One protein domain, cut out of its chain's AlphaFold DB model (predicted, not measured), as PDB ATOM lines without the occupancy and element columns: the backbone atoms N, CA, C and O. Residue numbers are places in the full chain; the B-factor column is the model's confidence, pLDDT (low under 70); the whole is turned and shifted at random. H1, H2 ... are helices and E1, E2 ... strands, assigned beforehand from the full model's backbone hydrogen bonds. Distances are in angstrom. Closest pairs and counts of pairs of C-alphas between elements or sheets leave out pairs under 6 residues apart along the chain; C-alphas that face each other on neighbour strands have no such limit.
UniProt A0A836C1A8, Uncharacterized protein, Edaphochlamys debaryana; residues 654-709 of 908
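Overview. This is residues 654 to 709 of the 908 residues of an uncharacterized protein of Edaphochlamys debaryana (UniProt A0A836C1A8). One long helix, H1, makes most of the longest axis; after H1 the backbone turns through short H2 and runs back to an antiparallel hairpin, E1 and E2, of which E1 packs on H1, whose residues 656 to 663 lie near the hairpin. The printed part has 56 residues with two named helices, then two named strands, class mixed. It is loose, radius of gyration of the C-alphas 13.6 A, and flat, spanning 42 by 24 by 11 A.

Arrangement. H1, residues 656 to 674, and H2, residues 676 to 680, only just touch, only at the corner, through residues 672 to 673 of H1 alone, with 3 pairs of C-alphas within 8 A; the closest are Pro 672 and Ala 678, 5.1 A. The closest C-alphas of H1 and E1, residues 692 to 696, are Glu 659 and Val 692, 5.1 A. E2, residues 699 to 702, is antiparallel to E1 at 168 degrees; N 693 and O 701, 2.9 A, are within hydrogen-bond range. Every O i to N i+4 pair is within range in H2, 12 of 15 in H1.

Along the chain. H1, 27.2 A long, begins at C-alpha 656 (97.038, 176.255, 212.724). H2 measures 6.0 A and E1 12.1 A. E2, 10.0 A, ends at C-alpha 702 (95.807, 172.767, 202.287).

Size, cuts and confidence. The printed part has no cut. The link from H2 to E1 is long, 11 residues. Nine residues are under pLDDT 70, among them 676 to 679.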
ATOM      1  N   ASP A 654      91.566 172.282 213.143       73.44
ATOM      2  CA  ASP A 654      92.307 173.519 213.407       73.44
ATOM      3  C   ASP A 654      93.699 173.495 212.752       73.44
ATOM      4  O   ASP A 654      94.725 173.233 213.388       73.44
ATOM      5  N   LEU A 655      93.729 173.831 211.461       81.94
ATOM      6  CA  LEU A 655      94.921 173.795 210.597       81.94
ATOM      7  C   LEU A 655      96.053 174.771 210.991       81.94
ATOM      8  O   LEU A 655      97.054 174.885 210.281       81.94
ATOM      9  N   ARG A 656      95.941 175.469 212.130       77.50
ATOM     10  CA  ARG A 656      97.038 176.255 212.724       77.50
ATOM     11  C   ARG A 656      98.195 175.369 213.201       77.50
ATOM     12  O   ARG A 656      99.334 175.836 213.233       77.50
ATOM     13  N   ILE A 657      97.938 174.105 213.556       80.12
ATOM     14  CA  ILE A 657      99.000 173.140 213.892       80.12
ATOM     15  C   ILE A 657      99.732 172.699 212.618       80.12
ATOM     16  O   ILE A 657     100.961 172.762 212.572       80.12
ATOM     17  N   ASP A 658      98.997 172.346 211.563       81.25
ATOM     18  CA  ASP A 658      99.544 171.982 210.254       81.25
ATOM     19  C   ASP A 658     100.369 173.111 209.629       81.25
ATOM     20  O   ASP A 658     101.462 172.867 209.118       81.25
ATOM     21  N   GLU A 659      99.912 174.364 209.727       85.06
ATOM     22  CA  GLU A 659     100.697 175.513 209.274       85.06
ATOM     23  C   GLU A 659     102.042 175.592 210.011       85.06
ATOM     24  O   GLU A 659     103.091 175.688 209.371       85.06
ATOM     25  N   ARG A 660     102.034 175.480 211.345       77.25
ATOM     26  CA  ARG A 660     103.250 175.501 212.176       77.25
ATOM     27  C   ARG A 660     104.177 174.323 211.879       77.25
ATOM     28  O   ARG A 660     105.393 174.506 211.836       77.25
ATOM     29  N   LEU A 661     103.629 173.139 211.605       82.75
ATOM     30  CA  LEU A 661     104.403 171.978 211.165       82.75
ATOM     31  C   LEU A 661     105.060 172.230 209.799       82.75
ATOM     32  O   LEU A 661     106.237 171.927 209.623       82.75
ATOM     33  N   MET A 662     104.353 172.844 208.848       87.31
ATOM     34  CA  MET A 662     104.912 173.184 207.535       87.31
ATOM     35  C   MET A 662     105.929 174.334 207.604       87.31
ATOM     36  O   MET A 662     106.931 174.305 206.891       87.31
ATOM     37  N   GLN A 663     105.741 175.310 208.498       78.50
ATOM     38  CA  GLN A 663     106.752 176.324 208.822       78.50
ATOM     39  C   GLN A 663     108.019 175.679 209.421       78.50
ATOM     40  O   GLN A 663     109.129 175.994 208.988       78.50
ATOM     41  N   LEU A 664     107.873 174.720 210.345       78.19
ATOM     42  CA  LEU A 664     108.992 173.945 210.893       78.19
ATOM     43  C   LEU A 664     109.693 173.108 209.812       78.19
ATOM     44  O   LEU A 664     110.919 173.103 209.748       78.19
ATOM     45  N   LEU A 665     108.949 172.445 208.923       80.38
ATOM     46  CA  LEU A 665     109.531 171.681 207.816       80.38
ATOM     47  C   LEU A 665     110.287 172.582 206.829       80.38
ATOM     48  O   LEU A 665     111.357 172.187 206.376       80.38
ATOM     49  N   ARG A 666     109.825 173.815 206.566       85.31
ATOM     50  CA  ARG A 666     110.595 174.828 205.809       85.31
ATOM     51  C   ARG A 666     111.885 175.228 206.515       85.31
ATOM     52  O   ARG A 666     112.924 175.313 205.864       85.31
ATOM     53  N   ALA A 667     111.832 175.442 207.830       74.94
ATOM     54  CA  ALA A 667     113.013 175.755 208.628       74.94
ATOM     55  C   ALA A 667     114.019 174.591 208.650       74.94
ATOM     56  O   ALA A 667     115.215 174.821 208.528       74.94
ATOM     57  N   ILE A 668     113.557 173.338 208.721       74.56
ATOM     58  CA  ILE A 668     114.418 172.151 208.603       74.56
ATOM     59  C   ILE A 668     114.985 172.036 207.182       74.56
ATOM     60  O   ILE A 668     116.163 171.729 207.018       74.56
ATOM     61  N   ARG A 669     114.176 172.313 206.151       79.25
ATOM     62  CA  ARG A 669     114.560 172.253 204.732       79.25
ATOM     63  C   ARG A 669     115.603 173.305 204.345       79.25
ATOM     64  O   ARG A 669     116.407 173.043 203.452       79.25
ATOM     65  N   SER A 670     115.626 174.466 205.004       75.31
ATOM     66  CA  SER A 670     116.630 175.505 204.738       75.31
ATOM     67  C   SER A 670     118.008 175.189 205.336       75.31
ATOM     68  O   SER A 670     119.007 175.652 204.789       75.31
ATOM     69  N   LEU A 671     118.100 174.343 206.374       71.62
ATOM     70  CA  LEU A 671     119.379 173.918 206.965       71.62
ATOM     71  C   LEU A 671     120.326 173.248 205.942       71.62
ATOM     72  O   LEU A 671     121.422 173.773 205.745       71.62
ATOM     73  N   PRO A 672     119.945 172.165 205.226       66.06
ATOM     74  CA  PRO A 672     120.789 171.579 204.183       66.06
ATOM     75  C   PRO A 672     120.856 172.432 202.906       66.06
ATOM     76  O   PRO A 672     121.610 172.089 202.003       66.06
ATOM     77  N   ALA A 673     120.051 173.495 202.781       71.75
ATOM     78  CA  ALA A 673     120.088 174.399 201.627       71.75
ATOM     79  C   ALA A 673     121.144 175.504 201.785       71.75
ATOM     80  O   ALA A 673     121.590 176.066 200.788       71.75
ATOM     81  N   ALA A 674     121.541 175.805 203.025       63.75
ATOM     82  CA  ALA A 674     122.605 176.751 203.348       63.75
ATOM     83  C   ALA A 674     124.013 176.117 203.344       63.75
ATOM     84  O   ALA A 674     125.002 176.840 203.240       63.75
ATOM     85  N   ASP A 675     124.111 174.787 203.448       74.94
ATOM     86  CA  ASP A 675     125.355 174.027 203.276       74.94
ATOM     87  C   ASP A 675     125.516 173.622 201.791       74.94
ATOM     88  O   ASP A 675     124.686 172.859 201.288       74.94
ATOM     89  N   PRO A 676     126.560 174.089 201.074       67.56
ATOM     90  CA  PRO A 676     126.759 173.754 199.664       67.56
ATOM     91  C   PRO A 676     126.973 172.255 199.420       67.56
ATOM     92  O   PRO A 676     126.515 171.747 198.397       67.56
ATOM     93  N   ASP A 677     127.579 171.517 200.356       64.81
ATOM     94  CA  ASP A 677     127.808 170.078 200.198       64.81
ATOM     95  C   ASP A 677     126.510 169.289 200.410       64.81
ATOM     96  O   ASP A 677     126.260 168.288 199.735       64.81
ATOM     97  N   ALA A 678     125.648 169.705 201.343       59.03
ATOM     98  CA  ALA A 678     124.304 169.136 201.497       59.03
ATOM     99  C   ALA A 678     123.379 169.493 200.322       59.03
ATOM    100  O   ALA A 678     122.620 168.632 199.861       59.03
ATOM    101  N   ALA A 679     123.480 170.716 199.797       69.00
ATOM    102  CA  ALA A 679     122.750 171.162 198.617       69.00
ATOM    103  C   ALA A 679     123.169 170.381 197.359       69.00
ATOM    104  O   ALA A 679     122.301 169.875 196.645       69.00
ATOM    105  N   ALA A 680     124.473 170.178 197.140       72.75
ATOM    106  CA  ALA A 680     125.008 169.350 196.054       72.75
ATOM    107  C   ALA A 680     124.569 167.876 196.155       72.75
ATOM    108  O   ALA A 680     124.340 167.221 195.140       72.75
ATOM    109  N   ARG A 681     124.371 167.360 197.377       73.44
ATOM    110  CA  ARG A 681     123.787 166.029 197.643       73.44
ATOM    111  C   ARG A 681     122.255 165.979 197.510       73.44
ATOM    112  O   ARG A 681     121.663 164.932 197.761       73.44
ATOM    113  N   GLY A 682     121.595 167.078 197.137       73.12
ATOM    114  CA  GLY A 682     120.146 167.137 196.915       73.12
ATOM    115  C   GLY A 682     119.287 167.055 198.184       73.12
ATOM    116  O   GLY A 682     118.062 166.954 198.087       73.12
ATOM    117  N   LEU A 683     119.889 167.136 199.377       71.94
ATOM    118  CA  LEU A 683     119.184 167.036 200.661       71.94
ATOM    119  C   LEU A 683     118.070 168.099 200.860       71.94
ATOM    120  O   LEU A 683     117.035 167.746 201.428       71.94
ATOM    121  N   PRO A 684     118.155 169.335 200.315       69.56
ATOM    122  CA  PRO A 684     117.033 170.292 200.289       69.56
ATOM    123  C   PRO A 684     115.787 169.836 199.512       69.56
ATOM    124  O   PRO A 684     114.727 170.455 199.621       69.56
ATOM    125  N   GLY A 685     115.906 168.792 198.686       69.75
ATOM    126  CA  GLY A 685     114.789 168.148 197.991       69.75
ATOM    127  C   GLY A 685     114.187 166.955 198.740       69.75
ATOM    128  O   GLY A 685     113.094 166.513 198.379       69.75
ATOM    129  N   ALA A 686     114.873 166.438 199.768       70.31
ATOM    130  CA  ALA A 686     114.430 165.282 200.551       70.31
ATOM    131  C   ALA A 686     113.342 165.649 201.574       70.31
ATOM    132  O   ALA A 686     112.414 164.873 201.794       70.31
ATOM    133  N   VAL A 687     113.416 166.850 202.157       75.12
ATOM    134  CA  VAL A 687     112.324 167.429 202.951       75.12
ATOM    135  C   VAL A 687     111.387 168.175 202.004       75.12
ATOM    136  O   VAL A 687     111.796 169.138 201.356       75.12
ATOM    137  N   ARG A 688     110.130 167.733 201.919       80.44
ATOM    138  CA  ARG A 688     109.059 168.429 201.191       80.44
ATOM    139  C   ARG A 688     108.079 169.050 202.180       80.44
ATOM    140  O   ARG A 688     107.661 168.389 203.125       80.44
ATOM    141  N   ASP A 689     107.713 170.299 201.927       84.69
ATOM    142  CA  ASP A 689     106.716 171.070 202.667       84.69
ATOM    143  C   ASP A 689     105.534 171.437 201.755       84.69
ATOM    144  O   ASP A 689     105.677 171.457 200.530       84.69
ATOM    145  N   LEU A 690     104.376 171.725 202.354       85.00
ATOM    146  CA  LEU A 690     103.127 172.072 201.668       85.00
ATOM    147  C   LEU A 690     102.592 173.404 202.193       85.00
ATOM    148  O   LEU A 690     102.685 173.687 203.390       85.00
ATOM    149  N   ALA A 691     102.037 174.250 201.328       85.88
ATOM    150  CA  ALA A 691     101.337 175.442 201.789       85.88
ATOM    151  C   ALA A 691     100.067 175.034 202.554       85.88
ATOM    152  O   ALA A 691      99.246 174.259 202.065       85.88
ATOM    153  N   VAL A 692      99.923 175.569 203.760       89.00
ATOM    154  CA  VAL A 692      98.711 175.505 204.578       89.00
ATOM    155  C   VAL A 692      98.372 176.947 204.924       89.00
ATOM    156  O   VAL A 692      99.273 177.763 205.126       89.00
ATOM    157  N   THR A 693      97.093 177.299 204.914       87.12
ATOM    158  CA  THR A 693      96.639 178.671 205.160       87.12
ATOM    159  C   THR A 693      95.340 178.628 205.958       87.12
ATOM    160  O   THR A 693      94.286 178.373 205.368       87.12
ATOM    161  N   PRO A 694      95.375 178.832 207.287       84.44
ATOM    162  CA  PRO A 694      94.159 178.921 208.081       84.44
ATOM    163  C   PRO A 694      93.368 180.174 207.684       84.44
ATOM    164  O   PRO A 694      93.892 181.284 207.647       84.44
ATOM    165  N   LEU A 695      92.083 179.983 207.393       80.06
ATOM    166  CA  LEU A 695      91.102 181.043 207.137       80.06
ATOM    167  C   LEU A 695      90.282 181.370 208.399       80.06
ATOM    168  O   LEU A 695      89.583 182.379 208.449       80.06
ATOM    169  N   GLY A 696      90.364 180.522 209.428       76.62
ATOM    170  CA  GLY A 696      89.734 180.699 210.732       76.62
ATOM    171  C   GLY A 696      90.066 179.536 211.677       76.62
ATOM    172  O   GLY A 696      90.796 178.625 211.296       76.62
ATOM    173  N   PRO A 697      89.505 179.504 212.900       68.38
ATOM    174  CA  PRO A 697      89.800 178.468 213.903       68.38
ATOM    175  C   PRO A 697      89.198 177.080 213.591       68.38
ATOM    176  O   PRO A 697      89.317 176.173 214.408       68.38
ATOM    177  N   ARG A 698      88.487 176.944 212.462       75.56
ATOM    178  CA  ARG A 698      87.820 175.727 211.956       75.56
ATOM    179  C   ARG A 698      87.763 175.703 210.418       75.56
ATOM    180  O   ARG A 698      86.823 175.174 209.830       75.56
ATOM    181  N   ALA A 699      88.683 176.402 209.756       74.50
ATOM    182  CA  ALA A 699      88.693 176.531 208.302       74.50
ATOM    183  C   ALA A 699      90.096 176.880 207.808       74.50
ATOM    184  O   ALA A 699      90.778 177.721 208.390       74.50
ATOM    185  N   GLY A 700      90.501 176.302 206.684       81.06
ATOM    186  CA  GLY A 700      91.758 176.628 206.028       81.06
ATOM    187  C   GLY A 700      91.904 175.907 204.700       81.06
ATOM    188  O   GLY A 700      91.089 175.059 204.341       81.06
ATOM    189  N   LEU A 701      92.949 176.272 203.969       84.25
ATOM    190  CA  LEU A 701      93.326 175.661 202.703       84.25
ATOM    191  C   LEU A 701      94.596 174.838 202.909       84.25
ATOM    192  O   LEU A 701      95.549 175.318 203.523       84.25
ATOM    193  N   ILE A 702      94.618 173.621 202.369       87.19
ATOM    194  CA  ILE A 702      95.807 172.767 202.287       87.19
ATOM    195  C   ILE A 702      96.168 172.628 200.809       87.19
ATOM    196  O   ILE A 702      95.305 172.349 199.974       87.19
ATOM    197  N   GLN A 703      97.441 172.811 200.472       87.00
ATOM    198  CA  GLN A 703      97.944 172.602 199.123       87.00
ATOM    199  C   GLN A 703      97.829 171.128 198.727       87.00
ATOM    200  O   GLN A 703      98.527 170.268 199.265       87.00
ATOM    201  N   TRP A 704      97.006 170.851 197.716       86.62
ATOM    202  CA  TRP A 704      97.005 169.551 197.057       86.62
ATOM    203  C   TRP A 704      98.353 169.281 196.380       86.62
ATOM    204  O   TRP A 704      98.915 170.164 195.723       86.62
ATOM    205  N   VAL A 705      98.858 168.051 196.500       81.12
ATOM    206  CA  VAL A 705     100.150 167.651 195.928       81.12
ATOM    207  C   VAL A 705      99.926 166.917 194.601       81.12
ATOM    208  O   VAL A 705      99.517 165.753 194.604       81.12
ATOM    209  N   PRO A 706     100.172 167.545 193.437       75.31
ATOM    210  CA  PRO A 706     100.152 166.820 192.174       75.31
ATOM    211  C   PRO A 706     101.306 165.803 192.113       75.31
ATOM    212  O   PRO A 706     102.372 166.004 192.696       75.31
ATOM    213  N   ALA A 707     101.094 164.719 191.364       75.94
ATOM    214  CA  ALA A 707     102.085 163.675 191.078       75.94
ATOM    215  C   ALA A 707     102.663 162.901 192.291       75.94
ATOM    216  O   ALA A 707     103.698 162.248 192.162       75.94
ATOM    217  N   THR A 708     101.992 162.884 193.449       76.75
ATOM    218  CA  THR A 708     102.273 161.905 194.519       76.75
ATOM    219  C   THR A 708     101.328 160.708 194.442       76.75
ATOM    220  O   THR A 708     100.112 160.879 194.484       76.75
ATOM    221  N   THR A 709     101.878 159.491 194.396       80.31
ATOM    222  CA  THR A 709     101.106 158.238 194.498       80.31
ATOM    223  C   THR A 709     101.259 157.665 195.904       80.31
ATOM    224  O   THR A 709     102.381 157.550 196.395       80.31
TER     225      THR A 709